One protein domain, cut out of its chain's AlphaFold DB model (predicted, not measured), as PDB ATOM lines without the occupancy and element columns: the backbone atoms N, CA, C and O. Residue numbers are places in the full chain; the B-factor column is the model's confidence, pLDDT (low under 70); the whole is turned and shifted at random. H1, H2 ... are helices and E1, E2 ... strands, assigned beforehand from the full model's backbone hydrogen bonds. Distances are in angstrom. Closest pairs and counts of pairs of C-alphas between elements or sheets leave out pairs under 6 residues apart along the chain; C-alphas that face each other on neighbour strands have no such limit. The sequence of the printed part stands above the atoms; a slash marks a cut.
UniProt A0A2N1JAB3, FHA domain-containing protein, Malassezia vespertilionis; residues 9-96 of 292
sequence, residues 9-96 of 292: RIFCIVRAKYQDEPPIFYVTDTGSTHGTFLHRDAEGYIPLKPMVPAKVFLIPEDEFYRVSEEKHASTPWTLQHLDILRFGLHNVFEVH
ATOM      1  N   ARG A   9     124.180  69.206  68.022       95.75
ATOM      2  CA  ARG A   9     125.253  69.542  67.090       95.75
ATOM      3  C   ARG A   9     124.645  69.912  65.747       95.75
ATOM      4  O   ARG A   9     123.849  69.154  65.203       95.75
ATOM      5  N   ILE A  10     125.072  71.050  65.213       95.25
ATOM      6  CA  ILE A  10     124.773  71.475  63.846       95.25
ATOM      7  C   ILE A  10     126.046  71.298  63.024       95.25
ATOM      8  O   ILE A  10     127.136  71.669  63.468       95.25
ATOM      9  N   PHE A  11     125.931  70.684  61.854       94.19
ATOM     10  CA  PHE A  11     127.056  70.464  60.948       94.19
ATOM     11  C   PHE A  11     126.582  70.479  59.496       94.19
ATOM     12  O   PHE A  11     125.396  70.327  59.224       94.19
ATOM     13  N   CYS A  12     127.507  70.653  58.557       91.69
ATOM     14  CA  CYS A  12     127.222  70.504  57.135       91.69
ATOM     15  C   CYS A  12     128.100  69.418  56.521       91.69
ATOM     16  O   CYS A  12     129.198  69.134  57.007       91.69
ATOM     17  N   ILE A  13     127.600  68.807  55.451       88.44
ATOM     18  CA  ILE A  13     128.365  67.888  54.615       88.44
ATOM     19  C   ILE A  13     128.550  68.559  53.258       88.44
ATOM     20  O   ILE A  13     127.579  68.813  52.545       88.44
ATOM     21  N   VAL A  14     129.807  68.825  52.906       83.06
ATOM     22  CA  VAL A  14     130.202  69.323  51.585       83.06
ATOM     23  C   VAL A  14     130.614  68.126  50.739       83.06
ATOM     24  O   VAL A  14     131.552  67.401  51.084       83.06
ATOM     25  N   ARG A  15     129.909  67.877  49.635       77.31
ATOM     26  CA  ARG A  15     130.232  66.775  48.724       77.31
ATOM     27  C   ARG A  15     131.278  67.244  47.718       77.31
ATOM     28  O   ARG A  15     130.952  67.834  46.702       77.31
ATOM     29  N   ALA A  16     132.542  66.905  47.963       62.69
ATOM     30  CA  ALA A  16     133.679  67.312  47.124       62.69
ATOM     31  C   ALA A  16     133.613  66.859  45.646       62.69
ATOM     32  O   ALA A  16     134.432  67.287  44.839       62.69
ATOM     33  N   LYS A  17     132.677  65.971  45.286       62.41
ATOM     34  CA  LYS A  17     132.552  65.418  43.930       62.41
ATOM     35  C   LYS A  17     131.882  66.371  42.934       62.41
ATOM     36  O   LYS A  17     132.078  66.192  41.738       62.41
ATOM     37  N   TYR A  18     131.139  67.363  43.418       59.59
ATOM     38  CA  TYR A  18     130.455  68.357  42.598       59.59
ATOM     39  C   TYR A  18     130.764  69.733  43.184       59.59
ATOM     40  O   TYR A  18     130.268  70.076  44.252       59.59
ATOM     41  N   GLN A  19     131.635  70.494  42.515       60.09
ATOM     42  CA  GLN A  19     132.086  71.813  42.988       60.09
ATOM     43  C   GLN A  19     130.940  72.834  43.117       60.09
ATOM     44  O   GLN A  19     131.094  73.807  43.848       60.09
ATOM     45  N   ASP A  20     129.790  72.557  42.496       68.19
ATOM     46  CA  ASP A  20     128.627  73.447  42.460       68.19
ATOM     47  C   ASP A  20     127.451  72.981  43.342       68.19
ATOM     48  O   ASP A  20     126.404  73.628  43.359       68.19
ATOM     49  N   GLU A  21     127.572  71.864  44.075       72.25
ATOM     50  CA  GLU A  21     126.494  71.441  44.979       72.25
ATOM     51  C   GLU A  21     126.500  72.271  46.276       72.25
ATOM     52  O   GLU A  21     127.535  72.371  46.947       72.25
ATOM     53  N   PRO A  22     125.347  72.833  46.689       76.69
ATOM     54  CA  PRO A  22     125.262  73.569  47.939       76.69
ATOM     55  C   PRO A  22     125.484  72.632  49.141       76.69
ATOM     56  O   PRO A  22     125.059  71.472  49.120       76.69
ATOM     57  N   PRO A  23     126.118  73.121  50.223       85.62
ATOM     58  CA  PRO A  23     126.289  72.340  51.442       85.62
ATOM     59  C   PRO A  23     124.933  71.947  52.032       85.62
ATOM     60  O   PRO A  23     124.044  72.784  52.192       85.62
ATOM     61  N   ILE A  24     124.794  70.676  52.413       88.75
ATOM     62  CA  ILE A  24     123.600  70.192  53.115       88.75
ATOM     63  C   ILE A  24     123.861  70.294  54.614       88.75
ATOM     64  O   ILE A  24     124.837  69.729  55.119       88.75
ATOM     65  N   PHE A  25     122.991  71.011  55.321       93.06
ATOM     66  CA  PHE A  25     123.076  71.210  56.763       93.06
ATOM     67  C   PHE A  25     122.227  70.188  57.514       93.06
ATOM     68  O   PHE A  25     121.156  69.786  57.059       93.06
ATOM     69  N   TYR A  26     122.716  69.790  58.682       95.06
ATOM     70  CA  TYR A  26     122.088  68.812  59.551       95.06
ATOM     71  C   TYR A  26     122.109  69.266  61.008       95.06
ATOM     72  O   TYR A  26     123.046  69.938  61.447       95.06
ATOM     73  N   VAL A  27     121.109  68.819  61.767       95.94
ATOM     74  CA  VAL A  27     121.068  68.885  63.229       95.94
ATOM     75  C   VAL A  27     120.972  67.479  63.818       95.94
ATOM     76  O   VAL A  27     120.260  66.617  63.305       95.94
ATOM     77  N   THR A  28     121.702  67.240  64.902       96.88
ATOM     78  CA  THR A  28     121.604  66.018  65.714       96.88
ATOM     79  C   THR A  28     121.481  66.386  67.180       96.88
ATOM     80  O   THR A  28     122.331  67.120  67.687       96.88
ATOM     81  N   ASP A  29     120.484  65.845  67.871       96.62
ATOM     82  CA  ASP A  29     120.411  65.888  69.329       96.62
ATOM     83  C   ASP A  29     121.477  64.951  69.926       96.62
ATOM     84  O   ASP A  29     121.687  63.842  69.428       96.62
ATOM     85  N   THR A  30     122.176  65.396  70.970       96.06
ATOM     86  CA  THR A  30     123.265  64.644  71.616       96.06
ATOM     87  C   THR A  30     122.851  63.975  72.930       96.06
ATOM     88  O   THR A  30     123.692  63.761  73.801       96.06
ATOM     89  N   GLY A  31     121.569  63.641  73.086       93.06
ATOM     90  CA  GLY A  31     121.027  63.051  74.310       93.06
ATOM     91  C   GLY A  31     120.597  64.112  75.316       93.06
ATOM     92  O   GLY A  31     120.870  63.999  76.512       93.06
ATOM     93  N   SER A  32     119.952  65.169  74.831       93.56
ATOM     94  CA  SER A  32     119.488  66.271  75.657       93.56
ATOM     95  C   SER A  32     118.354  65.851  76.599       93.56
ATOM     96  O   SER A  32     117.553  64.955  76.320       93.56
ATOM     97  N   THR A  33     118.276  66.512  77.755       92.94
ATOM     98  CA  THR A  33     117.211  66.254  78.742       92.94
ATOM     99  C   THR A  33     115.876  66.822  78.266       92.94
ATOM    100  O   THR A  33     114.853  66.148  78.284       92.94
ATOM    101  N   HIS A  34     115.887  68.060  77.774       91.75
ATOM    102  CA  HIS A  34     114.663  68.762  77.384       91.75
ATOM    103  C   HIS A  34     114.296  68.600  75.905       91.75
ATOM    104  O   HIS A  34     113.293  69.155  75.476       91.75
ATOM    105  N   GLY A  35     115.074  67.832  75.141       92.88
ATOM    106  CA  GLY A  35     114.813  67.565  73.734       92.88
ATOM    107  C   GLY A  35     115.240  68.696  72.802       92.88
ATOM    108  O   GLY A  35     115.378  69.867  73.176       92.88
ATOM    109  N   THR A  36     115.448  68.317  71.552       94.50
ATOM    110  CA  THR A  36     115.544  69.213  70.404       94.50
ATOM    111  C   THR A  36     114.274  69.054  69.584       94.50
ATOM    112  O   THR A  36     113.795  67.935  69.377       94.50
ATOM    113  N   PHE A  37     113.721  70.167  69.126       93.56
ATOM    114  CA  PHE A  37     112.516  70.171  68.319       93.56
ATOM    115  C   PHE A  37     112.723  70.957  67.033       93.56
ATOM    116  O   PHE A  37     113.442  71.957  67.013       93.56
ATOM    117  N   LEU A  38     112.075  70.490  65.975       92.19
ATOM    118  CA  LEU A  38     112.080  71.073  64.647       92.19
ATOM    119  C   LEU A  38     110.635  71.377  64.257       92.19
ATOM    120  O   LEU A  38     109.765  70.519  64.371       92.19
ATOM    121  N   HIS A  39     110.395  72.585  63.784       89.69
ATOM    122  CA  HIS A  39     109.161  72.957  63.121       89.69
ATOM    123  C   HIS A  39     109.497  73.409  61.703       89.69
ATOM    124  O   HIS A  39     110.454  74.158  61.488       89.69
ATOM    125  N   ARG A  40     108.731  72.900  60.743       84.62
ATOM    126  CA  ARG A  40     108.845  73.228  59.327       84.62
ATOM    127  C   ARG A  40     107.463  73.634  58.856       84.62
ATOM    128  O   ARG A  40     106.528  72.851  59.018       84.62
ATOM    129  N   ASP A  41     107.360  74.817  58.263       71.38
ATOM    130  CA  ASP A  41     106.108  75.260  57.660       71.38
ATOM    131  C   ASP A  41     105.688  74.242  56.587       71.38
ATOM    132  O   ASP A  41     106.445  73.906  55.673       71.38
ATOM    133  N   ALA A  42     104.489  73.680  56.755       54.91
ATOM    134  CA  ALA A  42     104.007  72.509  56.018       54.91
ATOM    135  C   ALA A  42     103.638  72.787  54.550       54.91
ATOM    136  O   ALA A  42     103.221  71.883  53.827       54.91
ATOM    137  N   GLU A  43     103.823  74.009  54.070       50.28
ATOM    138  CA  GLU A  43     103.653  74.350  52.668       50.28
ATOM    139  C   GLU A  43     105.040  74.544  52.071       50.28
ATOM    140  O   GLU A  43     105.748  75.476  52.429       50.28
ATOM    141  N   GLY A  44     105.440  73.675  51.135       42.69
ATOM    142  CA  GLY A  44     106.711  73.745  50.394       42.69
ATOM    143  C   GLY A  44     106.910  75.012  49.543       42.69
ATOM    144  O   GLY A  44     107.705  75.011  48.604       42.69
ATOM    145  N   TYR A  45     106.190  76.085  49.852       38.56
ATOM    146  CA  TYR A  45     106.491  77.441  49.461       38.56
ATOM    147  C   TYR A  45     107.467  78.011  50.475       38.56
ATOM    148  O   TYR A  45     107.102  78.285  51.610       38.56
ATOM    149  N   ILE A  46     108.709  78.212  50.033       43.72
ATOM    150  CA  ILE A  46     109.688  79.076  50.695       43.72
ATOM    151  C   ILE A  46     108.932  80.307  51.218       43.72
ATOM    152  O   ILE A  46     108.437  81.082  50.387       43.72
ATOM    153  N   PRO A  47     108.805  80.518  52.541       45.50
ATOM    154  CA  PRO A  47     108.271  81.772  53.021       45.50
ATOM    155  C   PRO A  47     109.230  82.857  52.529       45.50
ATOM    156  O   PRO A  47     110.340  83.015  53.019       45.50
ATOM    157  N   LEU A  48     108.825  83.638  51.527       46.84
ATOM    158  CA  LEU A  48     109.596  84.787  51.028       46.84
ATOM    159  C   LEU A  48     109.788  85.871  52.105       46.84
ATOM    160  O   LEU A  48     110.408  86.905  51.855       46.84
ATOM    161  N   LYS A  49     109.233  85.658  53.302       54.75
ATOM    162  CA  LYS A  49     109.256  86.589  54.407       54.75
ATOM    163  C   LYS A  49     109.788  85.886  55.659       54.75
ATOM    164  O   LYS A  49     109.106  84.988  56.148       54.75
ATOM    165  N   PRO A  50     110.950  86.308  56.190       58.03
ATOM    166  CA  PRO A  50     111.435  85.812  57.472       58.03
ATOM    167  C   PRO A  50     110.378  86.059  58.551       58.03
ATOM    168  O   PRO A  50     109.700  87.102  58.546       58.03
ATOM    169  N   MET A  51     110.209  85.101  59.461       61.62
ATOM    170  CA  MET A  51     109.293  85.286  60.575       61.62
ATOM    171  C   MET A  51     109.817  86.420  61.457       61.62
ATOM    172  O   MET A  51     110.983  86.481  61.835       61.62
ATOM    173  N   VAL A  52     108.935  87.354  61.818       61.50
ATOM    174  CA  VAL A  52     109.278  88.365  62.824       61.50
ATOM    175  C   VAL A  52     109.597  87.618  64.126       61.50
ATOM    176  O   VAL A  52     108.786  86.776  64.512       61.50
ATOM    177  N   PRO A  53     110.687  87.937  64.853       59.16
ATOM    178  CA  PRO A  53     111.101  87.199  66.053       59.16
ATOM    179  C   PRO A  53     109.986  87.013  67.093       59.16
ATOM    180  O   PRO A  53     109.918  85.993  67.764       59.16
ATOM    181  N   ALA A  54     109.062  87.975  67.189       59.88
ATOM    182  CA  ALA A  54     107.900  87.907  68.074       59.88
ATOM    183  C   ALA A  54     106.901  86.789  67.713       59.88
ATOM    184  O   ALA A  54     106.209  86.292  68.593       59.88
ATOM    185  N   LYS A  55     106.815  86.393  66.438       65.88
ATOM    186  CA  LYS A  55     105.910  85.337  65.965       65.88
ATOM    187  C   LYS A  55     106.463  83.934  66.184       65.88
ATOM    188  O   LYS A  55     105.680  83.011  66.347       65.88
ATOM    189  N   VAL A  56     107.783  83.792  66.268       67.62
ATOM    190  CA  VAL A  56     108.449  82.506  66.522       67.62
ATOM    191  C   VAL A  56     108.056  81.933  67.895       67.62
ATOM    192  O   VAL A  56     107.920  80.725  68.054       67.62
ATOM    193  N   PHE A  57     107.793  82.802  68.877       68.75
ATOM    194  CA  PHE A  57     107.301  82.412  70.205       68.75
ATOM    195  C   PHE A  57     105.792  82.125  70.262       68.75
ATOM    196  O   PHE A  57     105.310  81.682  71.300       68.75
ATOM    197  N   LEU A  58     105.045  82.401  69.186       73.25
ATOM    198  CA  LEU A  58     103.601  82.143  69.109       73.25
ATOM    199  C   LEU A  58     103.277  80.765  68.525       73.25
ATOM    200  O   LEU A  58     102.112  80.378  68.554       73.25
ATOM    201  N   ILE A  59     104.276  80.052  67.996       77.00
ATOM    202  CA  ILE A  59     104.100  78.706  67.451       77.00
ATOM    203  C   ILE A  59     103.713  77.770  68.611       77.00
ATOM    204  O   ILE A  59     104.493  77.647  69.567       77.00
ATOM    205  N   PRO A  60     102.527  77.134  68.567       81.50
ATOM    206  CA  PRO A  60     102.094  76.184  69.583       81.50
ATOM    207  C   PRO A  60     103.105  75.051  69.777       81.50
ATOM    208  O   PRO A  60     103.744  74.595  68.830       81.50
ATOM    209  N   GLU A  61     103.238  74.555  71.008       80.88
ATOM    210  CA  GLU A  61     104.208  73.494  71.312       80.88
ATOM    211  C   GLU A  61     103.956  72.197  70.535       80.88
ATOM    212  O   GLU A  61     104.918  71.475  70.268       80.88
ATOM    213  N   ASP A  62     102.707  71.953  70.141       82.25
ATOM    214  CA  ASP A  62     102.259  70.760  69.420       82.25
ATOM    215  C   ASP A  62     102.676  70.752  67.941       82.25
ATOM    216  O   ASP A  62     102.708  69.698  67.309       82.25
ATOM    217  N   GLU A  63     103.037  71.909  67.378       85.38
ATOM    218  CA  GLU A  63     103.507  72.013  65.990       85.38
ATOM    219  C   GLU A  63     104.994  71.668  65.844       85.38
ATOM    220  O   GLU A  63     105.523  71.565  64.733       85.38
ATOM    221  N   PHE A  64     105.689  71.491  66.966       88.81
ATOM    222  CA  PHE A  64     107.094  71.134  67.001       88.81
ATOM    223  C   PHE A  64     107.276  69.618  67.020       88.81
ATOM    224  O   PHE A  64     106.886  68.926  67.959       88.81
ATOM    225  N   TYR A  65     107.995  69.101  66.030       91.81
ATOM    226  CA  TYR A  65     108.408  67.708  66.001       91.81
ATOM    227  C   TYR A  65     109.666  67.496  66.850       91.81
ATOM    228  O   TYR A  65     110.718  68.090  66.600       91.81
ATOM    229  N   ARG A  66     109.589  66.619  67.853       93.88
ATOM    230  CA  ARG A  66     110.741  66.245  68.685       93.88
ATOM    231  C   ARG A  66     111.634  65.246  67.941       93.88
ATOM    232  O   ARG A  66     111.181  64.165  67.585       93.88
ATOM    233  N   VAL A  67     112.918  65.566  67.754       93.44
ATOM    234  CA  VAL A  67     113.821  64.751  66.905       93.44
ATOM    235  C   VAL A  67     114.359  63.478  67.568       93.44
ATOM    236  O   VAL A  67     114.817  62.575  66.866       93.44
ATOM    237  N   SER A  68     114.326  63.392  68.900       93.81
ATOM    238  CA  SER A  68     114.679  62.192  69.671       93.81
ATOM    239  C   SER A  68     113.987  62.145  71.029       93.81
ATOM    240  O   SER A  68     113.547  63.162  71.569       93.81
ATOM    241  N   GLU A  69     113.927  60.947  71.610       93.06
ATOM    242  CA  GLU A  69     113.494  60.750  72.991       93.06
ATOM    243  C   GLU A  69     114.432  61.433  73.999       93.06
ATOM    244  O   GLU A  69     115.572  61.798  73.702       93.06
ATOM    245  N   GLU A  70     113.948  61.619  75.227       91.88
ATOM    246  CA  GLU A  70     114.754  62.198  76.301       91.88
ATOM    247  C   GLU A  70     116.019  61.373  76.551       91.88
ATOM    248  O   GLU A  70     115.959  60.149  76.663       91.88
ATOM    249  N   LYS A  71     117.167  62.057  76.664       92.38
ATOM    250  CA  LYS A  71     118.489  61.451  76.899       92.38
ATOM    251  C   LYS A  71     118.932  60.468  75.808       92.38
ATOM    252  O   LYS A  71     119.882  59.719  76.019       92.38
ATOM    253  N   HIS A  72     118.306  60.517  74.632       94.31
ATOM    254  CA  HIS A  72     118.694  59.733  73.465       94.31
ATOM    255  C   HIS A  72     119.213  60.641  72.353       94.31
ATOM    256  O   HIS A  72     118.649  61.698  72.066       94.31
ATOM    257  N   ALA A  73     120.310  60.220  71.725       95.50
ATOM    258  CA  ALA A  73     120.837  60.909  70.559       95.50
ATOM    259  C   ALA A  73     119.923  60.672  69.349       95.50
ATOM    260  O   ALA A  73     119.427  59.562  69.150       95.50
ATOM    261  N   SER A  74     119.712  61.707  68.537       96.00
ATOM    262  CA  SER A  74     118.925  61.582  67.308       96.00
ATOM    263  C   SER A  74     119.787  61.107  66.138       96.00
ATOM    264  O   SER A  74     121.010  61.275  66.118       96.00
ATOM    265  N   THR A  75     119.138  60.593  65.095       94.94
ATOM    266  CA  THR A  75     119.744  60.551  63.761       94.94
ATOM    267  C   THR A  75     119.907  61.977  63.206       94.94
ATOM    268  O   THR A  75     119.270  62.907  63.710       94.94
ATOM    269  N   PRO A  76     120.772  62.200  62.199       95.62
ATOM    270  CA  PRO A  76     120.886  63.504  61.551       95.62
ATOM    271  C   PRO A  76     119.609  63.912  60.817       95.62
ATOM    272  O   PRO A  76     119.170  63.220  59.900       95.62
ATOM    273  N   TRP A  77     119.064  65.070  61.181       94.38
ATOM    274  CA  TRP A  77     117.922  65.700  60.519       94.38
ATOM    275  C   TRP A  77     118.398  66.793  59.573       94.38
ATOM    276  O   TRP A  77     119.209  67.627  59.969       94.38
ATOM    277  N   THR A  78     117.912  66.792  58.331       92.69
ATOM    278  CA  THR A  78     118.245  67.826  57.344       92.69
ATOM    279  C   THR A  78     117.590  69.152  57.709       92.69
ATOM    280  O   THR A  78     116.387  69.206  57.969       92.69
ATOM    281  N   LEU A  79     118.387  70.218  57.679       91.44
ATOM    282  CA  LEU A  79     117.927  71.586  57.878       91.44
ATOM    283  C   LEU A  79     117.652  72.261  56.535       91.44
ATOM    284  O   LEU A  79     118.430  72.127  55.587       91.44
ATOM    285  N   GLN A  80     116.563  73.015  56.483       88.31
ATOM    286  CA  GLN A  80     116.162  73.859  55.364       88.31
ATOM    287  C   GLN A  80     116.154  75.336  55.775       88.31
ATOM    288  O   GLN A  80     116.182  75.679  56.959       88.31
ATOM    289  N   HIS A  81     116.179  76.223  54.778       86.56
ATOM    290  CA  HIS A  81     116.022  77.655  55.018       86.56
ATOM    291  C   HIS A  81     114.640  77.918  55.635       86.56
ATOM    292  O   HIS A  81     113.644  77.424  55.113       86.56
ATOM    293  N   LEU A  82     114.615  78.697  56.717       86.75
ATOM    294  CA  LEU A  82     113.459  79.054  57.548       86.75
ATOM    295  C   LEU A  82     112.885  77.927  58.414       86.75
ATOM    296  O   LEU A  82     111.837  78.111  59.027       86.75
ATOM    297  N   ASP A  83     113.595  76.804  58.558       89.12
ATOM    298  CA  ASP A  83     113.265  75.843  59.615       89.12
ATOM    299  C   ASP A  83     113.383  76.526  60.993       89.12
ATOM    300  O   ASP A  83     114.314  77.297  61.254       89.12
ATOM    301  N   ILE A  84     112.465  76.204  61.904       90.56
ATOM    302  CA  ILE A  84     112.477  76.709  63.276       90.56
ATOM    303  C   ILE A  84     112.994  75.611  64.205       90.56
ATOM    304  O   ILE A  84     112.407  74.536  64.339       90.56
ATOM    305  N   LEU A  85     114.108  75.889  64.876       92.50
ATOM    306  CA  LEU A  85     114.739  75.001  65.843       92.50
ATOM    307  C   LEU A  85     114.444  75.460  67.260       92.50
ATOM    308  O   LEU A  85     114.724  76.599  67.621       92.50
ATOM    309  N   ARG A  86     113.969  74.547  68.100       91.62
ATOM    310  CA  ARG A  86     113.790  74.788  69.530       91.62
ATOM    311  C   ARG A  86     114.668  73.843  70.341       91.62
ATOM    312  O   ARG A  86     114.539  72.624  70.253       91.62
ATOM    313  N   PHE A  87     115.551  74.404  71.161       92.50
ATOM    314  CA  PHE A  87     116.380  73.657  72.107       92.50
ATOM    315  C   PHE A  87     115.810  73.782  73.523       92.50
ATOM    316  O   PHE A  87     115.807  74.859  74.137       92.50
ATOM    317  N   GLY A  88     115.331  72.659  74.053       87.75
ATOM    318  CA  GLY A  88     114.574  72.626  75.294       87.75
ATOM    319  C   GLY A  88     113.231  73.339  75.156       87.75
ATOM    320  O   GLY A  88     112.542  73.168  74.159       87.75
ATOM    321  N   LEU A  89     112.856  74.132  76.162       82.31
ATOM    322  CA  LEU A  89     111.507  74.705  76.252       82.31
ATOM    323  C   LEU A  89     111.369  76.109  75.641       82.31
ATOM    324  O   LEU A  89     110.295  76.457  75.168       82.31
ATOM    325  N   HIS A  90     112.427  76.928  75.639       82.38
ATOM    326  CA  HIS A  90     112.296  78.363  75.321       82.38
ATOM    327  C   HIS A  90     113.296  78.900  74.297       82.38
ATOM    328  O   HIS A  90     113.143  80.027  73.835       82.38
ATOM    329  N   ASN A  91     114.340  78.143  73.956       89.06
ATOM    330  CA  ASN A  91     115.393  78.659  73.085       89.06
ATOM    331  C   ASN A  91     115.036  78.334  71.647       89.06
ATOM    332  O   ASN A  91     115.302  77.223  71.191       89.06
ATOM    333  N   VAL A  92     114.400  79.289  70.979       89.38
ATOM    334  CA  VAL A  92     113.950  79.136  69.600       89.38
ATOM    335  C   VAL A  92     114.858  79.926  68.663       89.38
ATOM    336  O   VAL A  92     115.237  81.060  68.954       89.38
ATOM    337  N   PHE A  93     115.220  79.306  67.549       89.50
ATOM    338  CA  PHE A  93     116.121  79.822  66.531       89.50
ATOM    339  C   PHE A  93     115.484  79.618  65.161       89.50
ATOM    340  O   PHE A  93     114.956  78.548  64.876       89.50
ATOM    341  N   GLU A  94     115.571  80.626  64.304       89.62
ATOM    342  CA  GLU A  94     115.206  80.517  62.893       89.62
ATOM    343  C   GLU A  94     116.468  80.213  62.080       89.62
ATOM    344  O   GLU A  94     117.513  80.849  62.260       89.62
ATOM    345  N   VAL A  95     116.395  79.212  61.208       90.19
ATOM    346  CA  VAL A  95     117.531  78.748  60.415       90.19
ATOM    347  C   VAL A  95     117.619  79.536  59.115       90.19
ATOM    348  O   VAL A  95     116.734  79.480  58.271       90.19
ATOM    349  N   HIS A  96     118.742  80.213  58.891       88.44
ATOM    350  CA  HIS A  96     119.011  80.924  57.640       88.44
ATOM    351  C   HIS A  96     120.165  80.261  56.880       88.44
ATOM    352  O   HIS A  96     121.325  80.408  57.254       88.44
TER     353      HIS A  96
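What this domain is: This is residues 9 to 96 of the 292 residues of the protein "FHA domain-containing protein" of Malassezia vespertilionis (UniProt A0A2N1JAB3). Little regular structure: two small antiparallel sheets, ordered E1-E2-E4 and E3-E5-E6, sit among long loops, and residues 16 to 21 of the E1-E2 hairpin stick out. The 88 printed residues, 30 in named elements, run E1 E2 E3 H1 E4 E5 E6, mostly strand. The whole is flat, 40 by 34 by 18 A, and only just compact, close to loose, with a radius of gyration of the C-alphas of 14.0 A.

Where its parts are: E1, residues 9 to 13, begins at C-alpha 9 (125.253, 69.542, 67.090) and spans 13.0 A; E2, 24 to 29, spans 17.1 A. E3 is 36 to 39, H1 53 to 56, E4 77 to 79, E5 84 to 87, and E6 91 to 94, ending at C-alpha 94 (115.206, 80.517, 62.893).

How they stand to each other: N 11 and O 26 of hairpin E1-E2 are 3.0 A apart; N 27 of E2 and O 77 of E4, 2.9 A. N 37 of E3 and O 86 of E5 are 2.8 A apart; N 85 and O 93 of hairpin E5-E6, 2.8 A. Residues 37 to 38 also pair antiparallel with 65 to 66. H1, too short for an O i to N i+4 pair, only grazes sheet E3-E5-E6.

The domain as a whole: The printed part has no cut. Links E3 to H1 and H1 to E4 are long. Residues 16 to 20 and 42 to 57 have pLDDT under 70.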